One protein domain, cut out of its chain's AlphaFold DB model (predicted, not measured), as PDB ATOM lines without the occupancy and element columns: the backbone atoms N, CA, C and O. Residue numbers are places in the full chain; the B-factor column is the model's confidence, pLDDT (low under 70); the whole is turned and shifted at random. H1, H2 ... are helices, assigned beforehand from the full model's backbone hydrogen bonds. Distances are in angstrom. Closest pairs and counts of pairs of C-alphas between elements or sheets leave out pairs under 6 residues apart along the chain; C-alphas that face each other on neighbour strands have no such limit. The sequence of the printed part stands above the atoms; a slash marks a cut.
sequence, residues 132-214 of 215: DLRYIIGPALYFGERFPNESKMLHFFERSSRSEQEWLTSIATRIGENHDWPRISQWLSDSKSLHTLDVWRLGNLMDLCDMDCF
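This is residues 132 to 214 of the 215 residues of an uncharacterized protein of Blastopirellula marina (UniProt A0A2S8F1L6). H5 is the core helix; H1 crosses it, H3 crosses its last residues, and H2 and H4 sit on opposite sides. The printed part, 83 residues with five named helices, H1 to H5, is all helix and compact, radius of gyration of the C-alphas 12.1 A, spanning 36 by 26 by 21 A.

H1, residues 132 to 146, touches the hub H5, residues 197 to 212, about perpendicular at 87 degrees; closest C-alphas Gly 144 and Arg 201, 4.0 A. H2, residues 150 to 159, only just touches H5, 3 pairs of C-alphas within 8 A, closest Met 153 and Leu 208, 6.2 A. H3, residues 162 to 177, touches H5 with residues 168 to 172 alone; closest C-alphas Ala 172 and Cys 209, 5.2 A. H4, residues 181 to 190, is close to H5 but not clearly touching, at a shallow tilt of 26 degrees, opposite ways. Every O i to N i+4 pair is within hydrogen-bond range in H2 to H5; H1 has 6 of 11.

H1, 24.0 A, begins at C-alpha 132 (-35.188, -9.106, -32.161); H5, 22.7 A, ends at C-alpha 212 (-41.909, -27.761, -21.530).

The printed part has no cut. Residues 149 to 150, 191 to 197 and 213 to 214 have pLDDT under 70.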
ATOM      1  N   ASP A 132     -35.226  -7.689 -31.839       89.44
ATOM      2  CA  ASP A 132     -35.188  -9.106 -32.161       89.44
ATOM      3  C   ASP A 132     -35.731 -10.012 -31.048       89.44
ATOM      4  O   ASP A 132     -36.161 -11.112 -31.368       89.44
ATOM      5  N   LEU A 133     -35.828  -9.534 -29.802       91.12
ATOM      6  CA  LEU A 133     -36.477 -10.222 -28.673       91.12
ATOM      7  C   LEU A 133     -37.958  -9.846 -28.497       91.12
ATOM      8  O   LEU A 133     -38.686 -10.482 -27.739       91.12
ATOM      9  N   ARG A 134     -38.461  -8.840 -29.224       89.81
ATOM     10  CA  ARG A 134     -39.851  -8.360 -29.068       89.81
ATOM     11  C   ARG A 134     -40.920  -9.387 -29.433       89.81
ATOM     12  O   ARG A 134     -42.077  -9.200 -29.067       89.81
ATOM     13  N   TYR A 135     -40.559 -10.470 -30.124       93.06
ATOM     14  CA  TYR A 135     -41.489 -11.570 -30.395       93.06
ATOM     15  C   TYR A 135     -41.988 -12.252 -29.114       93.06
ATOM     16  O   TYR A 135     -43.038 -12.883 -29.153       93.06
ATOM     17  N   ILE A 136     -41.262 -12.103 -28.002       91.00
ATOM     18  CA  ILE A 136     -41.569 -12.714 -26.706       91.00
ATOM     19  C   ILE A 136     -42.644 -11.923 -25.946       91.00
ATOM     20  O   ILE A 136     -43.339 -12.483 -25.107       91.00
ATOM     21  N   ILE A 137     -42.869 -10.650 -26.290       88.94
ATOM     22  CA  ILE A 137     -43.825  -9.781 -25.582       88.94
ATOM     23  C   ILE A 137     -45.244 -10.359 -25.626       88.94
ATOM     24  O   ILE A 137     -45.900 -10.467 -24.597       88.94
ATOM     25  N   GLY A 138     -45.724 -10.754 -26.810       88.94
ATOM     26  CA  GLY A 138     -47.058 -11.350 -26.961       88.94
ATOM     27  C   GLY A 138     -47.233 -12.622 -26.119       88.94
ATOM     28  O   GLY A 138     -48.163 -12.684 -25.316       88.94
ATOM     29  N   PRO A 139     -46.327 -13.607 -26.247       91.56
ATOM     30  CA  PRO A 139     -46.271 -14.768 -25.369       91.56
ATOM     31  C   PRO A 139     -46.207 -14.445 -23.874       91.56
ATOM     32  O   PRO A 139     -46.939 -15.058 -23.108       91.56
ATOM     33  N   ALA A 140     -45.401 -13.473 -23.444       88.38
ATOM     34  CA  ALA A 140     -45.278 -13.112 -22.029       88.38
ATOM     35  C   ALA A 140     -46.583 -12.509 -21.488       88.38
ATOM     36  O   ALA A 140     -47.007 -12.828 -20.380       88.38
ATOM     37  N   LEU A 141     -47.271 -11.695 -22.294       84.25
ATOM     38  CA  LEU A 141     -48.595 -11.171 -21.952       84.25
ATOM     39  C   LEU A 141     -49.666 -12.269 -21.904       84.25
ATOM     40  O   LEU A 141     -50.594 -12.171 -21.111       84.25
ATOM     41  N   TYR A 142     -49.565 -13.306 -22.738       87.56
ATOM     42  CA  TYR A 142     -50.540 -14.398 -22.743       87.56
ATOM     43  C   TYR A 142     -50.255 -15.439 -21.659       87.56
ATOM     44  O   TYR A 142     -51.099 -15.684 -20.801       87.56
ATOM     45  N   PHE A 143     -49.084 -16.070 -21.703       86.62
ATOM     46  CA  PHE A 143     -48.707 -17.154 -20.803       86.62
ATOM     47  C   PHE A 143     -48.259 -16.620 -19.447       86.62
ATOM     48  O   PHE A 143     -48.779 -17.057 -18.429       86.62
ATOM     49  N   GLY A 144     -47.366 -15.631 -19.428       79.31
ATOM     50  CA  GLY A 144     -46.794 -15.112 -18.185       79.31
ATOM     51  C   GLY A 144     -47.803 -14.439 -17.253       79.31
ATOM     52  O   GLY A 144     -47.625 -14.453 -16.038       79.31
ATOM     53  N   GLU A 145     -48.885 -13.877 -17.801       76.94
ATOM     54  CA  GLU A 145     -49.993 -13.321 -17.010       76.94
ATOM     55  C   GLU A 145     -50.971 -14.397 -16.521       76.94
ATOM     56  O   GLU A 145     -51.491 -14.305 -15.409       76.94
ATOM     57  N   ARG A 146     -51.246 -15.416 -17.344       79.00
ATOM     58  CA  ARG A 146     -52.255 -16.448 -17.042       79.00
ATOM     59  C   ARG A 146     -51.706 -17.585 -16.193       79.00
ATOM     60  O   ARG A 146     -52.466 -18.186 -15.431       79.00
ATOM     61  N   PHE A 147     -50.407 -17.840 -16.290       82.19
ATOM     62  CA  PHE A 147     -49.691 -18.881 -15.558       82.19
ATOM     63  C   PHE A 147     -48.591 -18.256 -14.712       82.19
ATOM     64  O   PHE A 147     -47.410 -18.467 -14.959       82.19
ATOM     65  N   PRO A 148     -48.981 -17.425 -13.738       71.06
ATOM     66  CA  PRO A 148     -48.027 -16.584 -13.066       71.06
ATOM     67  C   PRO A 148     -47.119 -17.328 -12.089       71.06
ATOM     68  O   PRO A 148     -46.044 -16.844 -11.779       71.06
ATOM     69  N   ASN A 149     -47.549 -18.492 -11.605       69.94
ATOM     70  CA  ASN A 149     -46.803 -19.354 -10.696       69.94
ATOM     71  C   ASN A 149     -46.720 -20.766 -11.256       69.94
ATOM     72  O   ASN A 149     -47.585 -21.202 -12.022       69.94
ATOM     73  N   GLU A 150     -45.748 -21.509 -10.746       69.19
ATOM     74  CA  GLU A 150     -45.506 -22.910 -11.069       69.19
ATOM     75  C   GLU A 150     -46.759 -23.793 -10.897       69.19
ATOM     76  O   GLU A 150     -46.998 -24.690 -11.694       69.19
ATOM     77  N   SER A 151     -47.646 -23.513  -9.932       70.25
ATOM     78  CA  SER A 151     -48.900 -24.268  -9.767       70.25
ATOM     79  C   SER A 151     -49.875 -24.081 -10.942       70.25
ATOM     80  O   SER A 151     -50.446 -25.045 -11.458       70.25
ATOM     81  N   LYS A 152     -50.059 -22.842 -11.405       78.81
ATOM     82  CA  LYS A 152     -50.864 -22.517 -12.589       78.81
ATOM     83  C   LYS A 152     -50.170 -23.001 -13.867       78.81
ATOM     84  O   LYS A 152     -50.869 -23.445 -14.773       78.81
ATOM     85  N   MET A 153     -48.837 -22.994 -13.918       83.75
ATOM     86  CA  MET A 153     -48.057 -23.604 -15.004       83.75
ATOM     87  C   MET A 153     -48.267 -25.124 -15.071       83.75
ATOM     88  O   MET A 153     -48.509 -25.667 -16.142       83.75
ATOM     89  N   LEU A 154     -48.306 -25.828 -13.939       77.94
ATOM     90  CA  LEU A 154     -48.633 -27.259 -13.928       77.94
ATOM     91  C   LEU A 154     -50.054 -27.527 -14.422       77.94
ATOM     92  O   LEU A 154     -50.272 -28.406 -15.253       77.94
ATOM     93  N   HIS A 155     -51.021 -26.720 -13.988       79.75
ATOM     94  CA  HIS A 155     -52.379 -26.815 -14.518       79.75
ATOM     95  C   HIS A 155     -52.465 -26.520 -16.016       79.75
ATOM     96  O   HIS A 155     -53.342 -27.073 -16.685       79.75
ATOM     97  N   PHE A 156     -51.575 -25.683 -16.554       85.56
ATOM     98  CA  PHE A 156     -51.445 -25.515 -17.992       85.56
ATOM     99  C   PHE A 156     -51.078 -26.843 -18.655       85.56
ATOM    100  O   PHE A 156     -51.816 -27.281 -19.532       85.56
ATOM    101  N   PHE A 157     -50.035 -27.548 -18.216       82.75
ATOM    102  CA  PHE A 157     -49.665 -28.832 -18.830       82.75
ATOM    103  C   PHE A 157     -50.749 -29.912 -18.671       82.75
ATOM    104  O   PHE A 157     -50.982 -30.701 -19.584       82.75
ATOM    105  N   GLU A 158     -51.510 -29.889 -17.574       81.75
ATOM    106  CA  GLU A 158     -52.615 -30.830 -17.349       81.75
ATOM    107  C   GLU A 158     -53.861 -30.573 -18.220       81.75
ATOM    108  O   GLU A 158     -54.649 -31.495 -18.450       81.75
ATOM    109  N   ARG A 159     -54.116 -29.321 -18.631       83.69
ATOM    110  CA  ARG A 159     -55.430 -28.904 -19.177       83.69
ATOM    111  C   ARG A 159     -55.378 -28.068 -20.449       83.69
ATOM    112  O   ARG A 159     -56.437 -27.755 -20.996       83.69
ATOM    113  N   SER A 160     -54.196 -27.669 -20.893       87.56
ATOM    114  CA  SER A 160     -54.025 -26.850 -22.089       87.56
ATOM    115  C   SER A 160     -54.513 -27.569 -23.337       87.56
ATOM    116  O   SER A 160     -54.499 -28.798 -23.458       87.56
ATOM    117  N   SER A 161     -54.978 -26.775 -24.295       89.56
ATOM    118  CA  SER A 161     -55.277 -27.295 -25.622       89.56
ATOM    119  C   SER A 161     -53.984 -27.626 -26.372       89.56
ATOM    120  O   SER A 161     -52.953 -26.981 -26.183       89.56
ATOM    121  N   ARG A 162     -54.059 -28.574 -27.312       87.69
ATOM    122  CA  ARG A 162     -52.923 -28.934 -28.175       87.69
ATOM    123  C   ARG A 162     -52.305 -27.723 -28.887       87.69
ATOM    124  O   ARG A 162     -51.093 -27.635 -28.995       87.69
ATOM    125  N   SER A 163     -53.126 -26.777 -29.339       90.94
ATOM    126  CA  SER A 163     -52.646 -25.557 -29.994       90.94
ATOM    127  C   SER A 163     -51.877 -24.625 -29.058       90.94
ATOM    128  O   SER A 163     -50.998 -23.905 -29.515       90.94
ATOM    129  N   GLU A 164     -52.208 -24.605 -27.766       91.19
ATOM    130  CA  GLU A 164     -51.463 -23.801 -26.795       91.19
ATOM    131  C   GLU A 164     -50.121 -24.444 -26.452       91.19
ATOM    132  O   GLU A 164     -49.131 -23.724 -26.361       91.19
ATOM    133  N   GLN A 165     -50.078 -25.775 -26.334       90.25
ATOM    134  CA  GLN A 165     -48.828 -26.525 -26.174       90.25
ATOM    135  C   GLN A 165     -47.917 -26.321 -27.388       90.25
ATOM    136  O   GLN A 165     -46.791 -25.866 -27.242       90.25
ATOM    137  N   GLU A 166     -48.435 -26.517 -28.607       91.94
ATOM    138  CA  GLU A 166     -47.675 -26.285 -29.845       91.94
ATOM    139  C   GLU A 166     -47.158 -24.839 -29.945       91.94
ATOM    140  O   GLU A 166     -46.045 -24.603 -30.425       91.94
ATOM    141  N   TRP A 167     -47.934 -23.859 -29.467       93.38
ATOM    142  CA  TRP A 167     -47.480 -22.473 -29.414       93.38
ATOM    143  C   TRP A 167     -46.340 -22.288 -28.407       93.38
ATOM    144  O   TRP A 167     -45.311 -21.720 -28.789       93.38
ATOM    145  N   LEU A 168     -46.472 -22.797 -27.177       93.69
ATOM    146  CA  LEU A 168     -45.418 -22.738 -26.157       93.69
ATOM    147  C   LEU A 168     -44.122 -23.400 -26.649       93.69
ATOM    148  O   LEU A 168     -43.073 -22.753 -26.642       93.69
ATOM    149  N   THR A 169     -44.210 -24.615 -27.190       91.94
ATOM    150  CA  THR A 169     -43.061 -25.345 -27.744       91.94
ATOM    151  C   THR A 169     -42.396 -24.574 -28.882       91.94
ATOM    152  O   THR A 169     -41.168 -24.526 -28.968       91.94
ATOM    153  N   SER A 170     -43.168 -23.902 -29.746       94.50
ATOM    154  CA  SER A 170     -42.594 -23.067 -30.814       94.50
ATOM    155  C   SER A 170     -41.805 -21.866 -30.273       94.50
ATOM    156  O   SER A 170     -40.800 -21.465 -30.865       94.50
ATOM    157  N   ILE A 171     -42.232 -21.302 -29.137       94.38
ATOM    158  CA  ILE A 171     -41.543 -20.196 -28.466       94.38
ATOM    159  C   ILE A 171     -40.255 -20.709 -27.818       94.38
ATOM    160  O   ILE A 171     -39.195 -20.136 -28.079       94.38
ATOM    161  N   ALA A 172     -40.336 -21.799 -27.048       91.62
ATOM    162  CA  ALA A 172     -39.193 -22.437 -26.394       91.62
ATOM    163  C   ALA A 172     -38.122 -22.853 -27.417       91.62
ATOM    164  O   ALA A 172     -36.951 -22.495 -27.281       91.62
ATOM    165  N   THR A 173     -38.545 -23.493 -28.513       92.00
ATOM    166  CA  THR A 173     -37.664 -23.884 -29.625       92.00
ATOM    167  C   THR A 173     -36.937 -22.672 -30.202       92.00
ATOM    168  O   THR A 173     -35.713 -22.677 -30.304       92.00
ATOM    169  N   ARG A 174     -37.663 -21.590 -30.513       94.38
ATOM    170  CA  ARG A 174     -37.062 -20.369 -31.063       94.38
ATOM    171  C   ARG A 174     -36.063 -19.721 -30.101       94.38
ATOM    172  O   ARG A 174     -35.024 -19.244 -30.552       94.38
ATOM    173  N   ILE A 175     -36.367 -19.687 -28.800       92.69
ATOM    174  CA  ILE A 175     -35.449 -19.167 -27.771       92.69
ATOM    175  C   ILE A 175     -34.157 -19.996 -27.748       92.69
ATOM    176  O   ILE A 175     -33.064 -19.420 -27.714       92.69
ATOM    177  N   GLY A 176     -34.281 -21.325 -27.801       89.38
ATOM    178  CA  GLY A 176     -33.154 -22.254 -27.835       89.38
ATOM    179  C   GLY A 176     -32.293 -22.100 -29.091       89.38
ATOM    180  O   GLY A 176     -31.079 -21.926 -28.980       89.38
ATOM    181  N   GLU A 177     -32.912 -22.097 -30.274       92.81
ATOM    182  CA  GLU A 177     -32.229 -21.973 -31.572       92.81
ATOM    183  C   GLU A 177     -31.475 -20.647 -31.726       92.81
ATOM    184  O   GLU A 177     -30.373 -20.615 -32.274       92.81
ATOM    185  N   ASN A 178     -32.043 -19.551 -31.220       92.69
ATOM    186  CA  ASN A 178     -31.418 -18.232 -31.293       92.69
ATOM    187  C   ASN A 178     -30.413 -17.966 -30.164       92.69
ATOM    188  O   ASN A 178     -29.760 -16.922 -30.172       92.69
ATOM    189  N   HIS A 179     -30.297 -18.872 -29.188       90.06
ATOM    190  CA  HIS A 179     -29.552 -18.642 -27.950       90.06
ATOM    191  C   HIS A 179     -29.979 -17.346 -27.239       90.06
ATOM    192  O   HIS A 179     -29.147 -16.590 -26.734       90.06
ATOM    193  N   ASP A 180     -31.286 -17.075 -27.201       92.06
ATOM    194  CA  ASP A 180     -31.819 -15.827 -26.648       92.06
ATOM    195  C   ASP A 180     -31.866 -15.837 -25.107       92.06
ATOM    196  O   ASP A 180     -31.876 -14.771 -24.489       92.06
ATOM    197  N   TRP A 181     -31.800 -17.015 -24.470       87.06
ATOM    198  CA  TRP A 181     -31.880 -17.168 -23.009       87.06
ATOM    199  C   TRP A 181     -30.908 -16.276 -22.216       87.06
ATOM    200  O   TRP A 181     -31.368 -15.521 -21.355       87.06
ATOM    201  N   PRO A 182     -29.589 -16.245 -22.505       87.56
ATOM    202  CA  PRO A 182     -28.662 -15.396 -21.755       87.56
ATOM    203  C   PRO A 182     -28.966 -13.906 -21.921       87.56
ATOM    204  O   PRO A 182     -28.741 -13.121 -21.007       87.56
ATOM    205  N   ARG A 183     -29.500 -13.504 -23.081       89.94
ATOM    206  CA  ARG A 183     -29.835 -12.106 -23.380       89.94
ATOM    207  C   ARG A 183     -31.094 -11.671 -22.643       89.94
ATOM    208  O   ARG A 183     -31.146 -10.549 -22.152       89.94
ATOM    209  N   ILE A 184     -32.079 -12.562 -22.553       87.06
ATOM    210  CA  ILE A 184     -33.299 -12.356 -21.771       87.06
ATOM    211  C   ILE A 184     -32.954 -12.291 -20.283       87.06
ATOM    212  O   ILE A 184     -33.355 -11.347 -19.616       87.06
ATOM    213  N   SER A 185     -32.147 -13.230 -19.784       82.06
ATOM    214  CA  SER A 185     -31.686 -13.246 -18.391       82.06
ATOM    215  C   SER A 185     -30.889 -11.987 -18.031       82.06
ATOM    216  O   SER A 185     -31.137 -11.373 -16.995       82.06
ATOM    217  N   GLN A 186     -29.997 -11.541 -18.923       82.62
ATOM    218  CA  GLN A 186     -29.266 -10.286 -18.754       82.62
ATOM    219  C   GLN A 186     -30.204  -9.074 -18.777       82.62
ATOM    220  O   GLN A 186     -30.059  -8.178 -17.958       82.62
ATOM    221  N   TRP A 187     -31.194  -9.042 -19.672       83.75
ATOM    222  CA  TRP A 187     -32.182  -7.962 -19.691       83.75
ATOM    223  C   TRP A 187     -33.023  -7.930 -18.409       83.75
ATOM    224  O   TRP A 187     -33.253  -6.855 -17.864       83.75
ATOM    225  N   LEU A 188     -33.440  -9.095 -17.901       76.81
ATOM    226  CA  LEU A 188     -34.158  -9.214 -16.633       76.81
ATOM    227  C   LEU A 188     -33.310  -8.661 -15.476       76.81
ATOM    228  O   LEU A 188     -33.829  -7.879 -14.682       76.81
ATOM    229  N   SER A 189     -32.014  -8.993 -15.418       72.06
ATOM    230  CA  SER A 189     -31.114  -8.524 -14.353       72.06
ATOM    231  C   SER A 189     -30.740  -7.040 -14.467       72.06
ATOM    232  O   SER A 189     -30.666  -6.351 -13.451       72.06
ATOM    233  N   ASP A 190     -30.550  -6.533 -15.690       71.81
ATOM    234  CA  ASP A 190     -30.202  -5.134 -15.970       71.81
ATOM    235  C   ASP A 190     -31.402  -4.194 -15.896       71.81
ATOM    236  O   ASP A 190     -31.235  -2.969 -15.793       71.81
ATOM    237  N   SER A 191     -32.620  -4.736 -15.982       65.62
ATOM    238  CA  SER A 191     -33.823  -3.940 -15.837       65.62
ATOM    239  C   SER A 191     -33.781  -3.264 -14.463       65.62
ATOM    240  O   SER A 191     -33.928  -3.875 -13.409       65.62
ATOM    241  N   LYS A 192     -33.583  -1.937 -14.459       53.38
ATOM    242  CA  LYS A 192     -33.623  -1.108 -13.235       53.38
ATOM    243  C   LYS A 192     -34.966  -1.204 -12.501       53.38
ATOM    244  O   LYS A 192     -35.115  -0.675 -11.404       53.38
ATOM    245  N   SER A 193     -35.928  -1.853 -13.142       51.19
ATOM    246  CA  SER A 193     -37.267  -2.157 -12.703       51.19
ATOM    247  C   SER A 193     -37.480  -3.675 -12.675       51.19
ATOM    248  O   SER A 193     -38.416  -4.161 -13.307       51.19
ATOM    249  N   LEU A 194     -36.679  -4.407 -11.892       49.25
ATOM    250  CA  LEU A 194     -36.914  -5.813 -11.496       49.25
ATOM    251  C   LEU A 194     -38.336  -6.083 -10.939       49.25
ATOM    252  O   LEU A 194     -38.684  -7.211 -10.611       49.25
ATOM    253  N   HIS A 195     -39.153  -5.038 -10.821       52.94
ATOM    254  CA  HIS A 195     -40.420  -4.964 -10.115       52.94
ATOM    255  C   HIS A 195     -41.580  -4.530 -11.027       52.94
ATOM    256  O   HIS A 195     -42.676  -4.276 -10.531       52.94
ATOM    257  N   THR A 196     -41.375  -4.422 -12.349       63.47
ATOM    258  CA  THR A 196     -42.504  -4.226 -13.267       63.47
ATOM    259  C   THR A 196     -43.194  -5.558 -13.525       63.47
ATOM    260  O   THR A 196     -42.563  -6.607 -13.656       63.47
ATOM    261  N   LEU A 197     -44.516  -5.504 -13.672       67.06
ATOM    262  CA  LEU A 197     -45.337  -6.641 -14.092       67.06
ATOM    263  C   LEU A 197     -44.795  -7.327 -15.365       67.06
ATOM    264  O   LEU A 197     -45.016  -8.513 -15.572       67.06
ATOM    265  N   ASP A 198     -44.061  -6.593 -16.203       73.44
ATOM    266  CA  ASP A 198     -43.449  -7.082 -17.440       73.44
ATOM    267  C   ASP A 198     -42.254  -8.016 -17.195       73.44
ATOM    268  O   ASP A 198     -42.183  -9.077 -17.816       73.44
ATOM    269  N   VAL A 199     -41.352  -7.668 -16.267       74.88
ATOM    270  CA  VAL A 199     -40.234  -8.540 -15.850       74.88
ATOM    271  C   VAL A 199     -40.777  -9.851 -15.307       74.88
ATOM    272  O   VAL A 199     -40.302 -10.923 -15.671       74.88
ATOM    273  N   TRP A 200     -41.822  -9.761 -14.492       74.38
ATOM    274  CA  TRP A 200     -42.444 -10.925 -13.887       74.38
ATOM    275  C   TRP A 200     -43.164 -11.810 -14.910       74.38
ATOM    276  O   TRP A 200     -42.912 -13.006 -14.965       74.38
ATOM    277  N   ARG A 201     -43.976 -11.233 -15.804       80.75
ATOM    278  CA  ARG A 201     -44.602 -11.977 -16.912       80.75
ATOM    279  C   ARG A 201     -43.567 -12.657 -17.802       80.75
ATOM    280  O   ARG A 201     -43.782 -13.782 -18.245       80.75
ATOM    281  N   LEU A 202     -42.469 -11.963 -18.099       85.44
ATOM    282  CA  LEU A 202     -41.394 -12.538 -18.892       85.44
ATOM    283  C   LEU A 202     -40.749 -13.704 -18.141       85.44
ATOM    284  O   LEU A 202     -40.648 -14.773 -18.725       85.44
ATOM    285  N   GLY A 203     -40.407 -13.531 -16.861       81.88
ATOM    286  CA  GLY A 203     -39.901 -14.604 -15.998       81.88
ATOM    287  C   GLY A 203     -40.817 -15.828 -15.984       81.88
ATOM    288  O   GLY A 203     -40.364 -16.925 -16.278       81.88
ATOM    289  N   ASN A 204     -42.121 -15.627 -15.801       84.06
ATOM    290  CA  ASN A 204     -43.097 -16.716 -15.791       84.06
ATOM    291  C   ASN A 204     -43.179 -17.456 -17.133       84.06
ATOM    292  O   ASN A 204     -43.315 -18.675 -17.168       84.06
ATOM    293  N   LEU A 205     -43.106 -16.738 -18.259       89.62
ATOM    294  CA  LEU A 205     -43.012 -17.389 -19.567       89.62
ATOM    295  C   LEU A 205     -41.728 -18.218 -19.674       89.62
ATOM    296  O   LEU A 205     -41.774 -19.313 -20.224       89.62
ATOM    297  N   MET A 206     -40.605 -17.684 -19.191       88.06
ATOM    298  CA  MET A 206     -39.326 -18.383 -19.234       88.06
ATOM    299  C   MET A 206     -39.385 -19.681 -18.421       88.06
ATOM    300  O   MET A 206     -39.032 -20.729 -18.954       88.06
ATOM    301  N   ASP A 207     -39.923 -19.631 -17.200       83.94
ATOM    302  CA  ASP A 207     -40.134 -20.813 -16.358       83.94
ATOM    303  C   ASP A 207     -41.048 -21.836 -17.055       83.94
ATOM    304  O   ASP A 207     -40.745 -23.026 -17.097       83.94
ATOM    305  N   LEU A 208     -42.135 -21.376 -17.683       85.50
ATOM    306  CA  LEU A 208     -43.054 -22.244 -18.418       85.50
ATOM    307  C   LEU A 208     -42.383 -22.906 -19.641       85.50
ATOM    308  O   LEU A 208     -42.632 -24.078 -19.913       85.50
ATOM    309  N   CYS A 209     -41.526 -22.183 -20.369       87.19
ATOM    310  CA  CYS A 209     -40.734 -22.742 -21.470       87.19
ATOM    311  C   CYS A 209     -39.696 -23.763 -20.984       87.19
ATOM    312  O   CYS A 209     -39.473 -24.762 -21.668       87.19
ATOM    313  N   ASP A 210     -39.076 -23.531 -19.825       82.25
ATOM    314  CA  ASP A 210     -38.136 -24.482 -19.229       82.25
ATOM    315  C   ASP A 210     -38.850 -25.773 -18.816       82.25
ATOM    316  O   ASP A 210     -38.333 -26.858 -19.072       82.25
ATOM    317  N   MET A 211     -40.059 -25.680 -18.253       78.06
ATOM    318  CA  MET A 211     -40.874 -26.849 -17.896       78.06
ATOM    319  C   MET A 211     -41.277 -27.692 -19.119       78.06
ATOM    320  O   MET A 211     -41.231 -28.915 -19.035       78.06
ATOM    321  N   ASP A 212     -41.592 -27.065 -20.262       76.00
ATOM    322  CA  ASP A 212     -41.909 -27.761 -21.530       76.00
ATOM    323  C   ASP A 212     -40.724 -28.593 -22.058       76.00
ATOM    324  O   ASP A 212     -40.914 -29.557 -22.790       76.00
ATOM    325  N   CYS A 213     -39.486 -28.248 -21.681       60.41
ATOM    326  CA  CYS A 213     -38.286 -28.963 -22.126       60.41
ATOM    327  C   CYS A 213     -38.013 -30.272 -21.358       60.41
ATOM    328  O   CYS A 213     -37.088 -30.999 -21.732       60.41
ATOM    329  N   PHE A 214     -38.754 -30.552 -20.278       47.44
ATOM    330  CA  PHE A 214     -38.571 -31.740 -19.430       47.44
ATOM    331  C   PHE A 214     -39.631 -32.840 -19.631       47.44
ATOM    332  O   PHE A 214     -39.501 -33.894 -19.002       47.44
TER     333      PHE A 214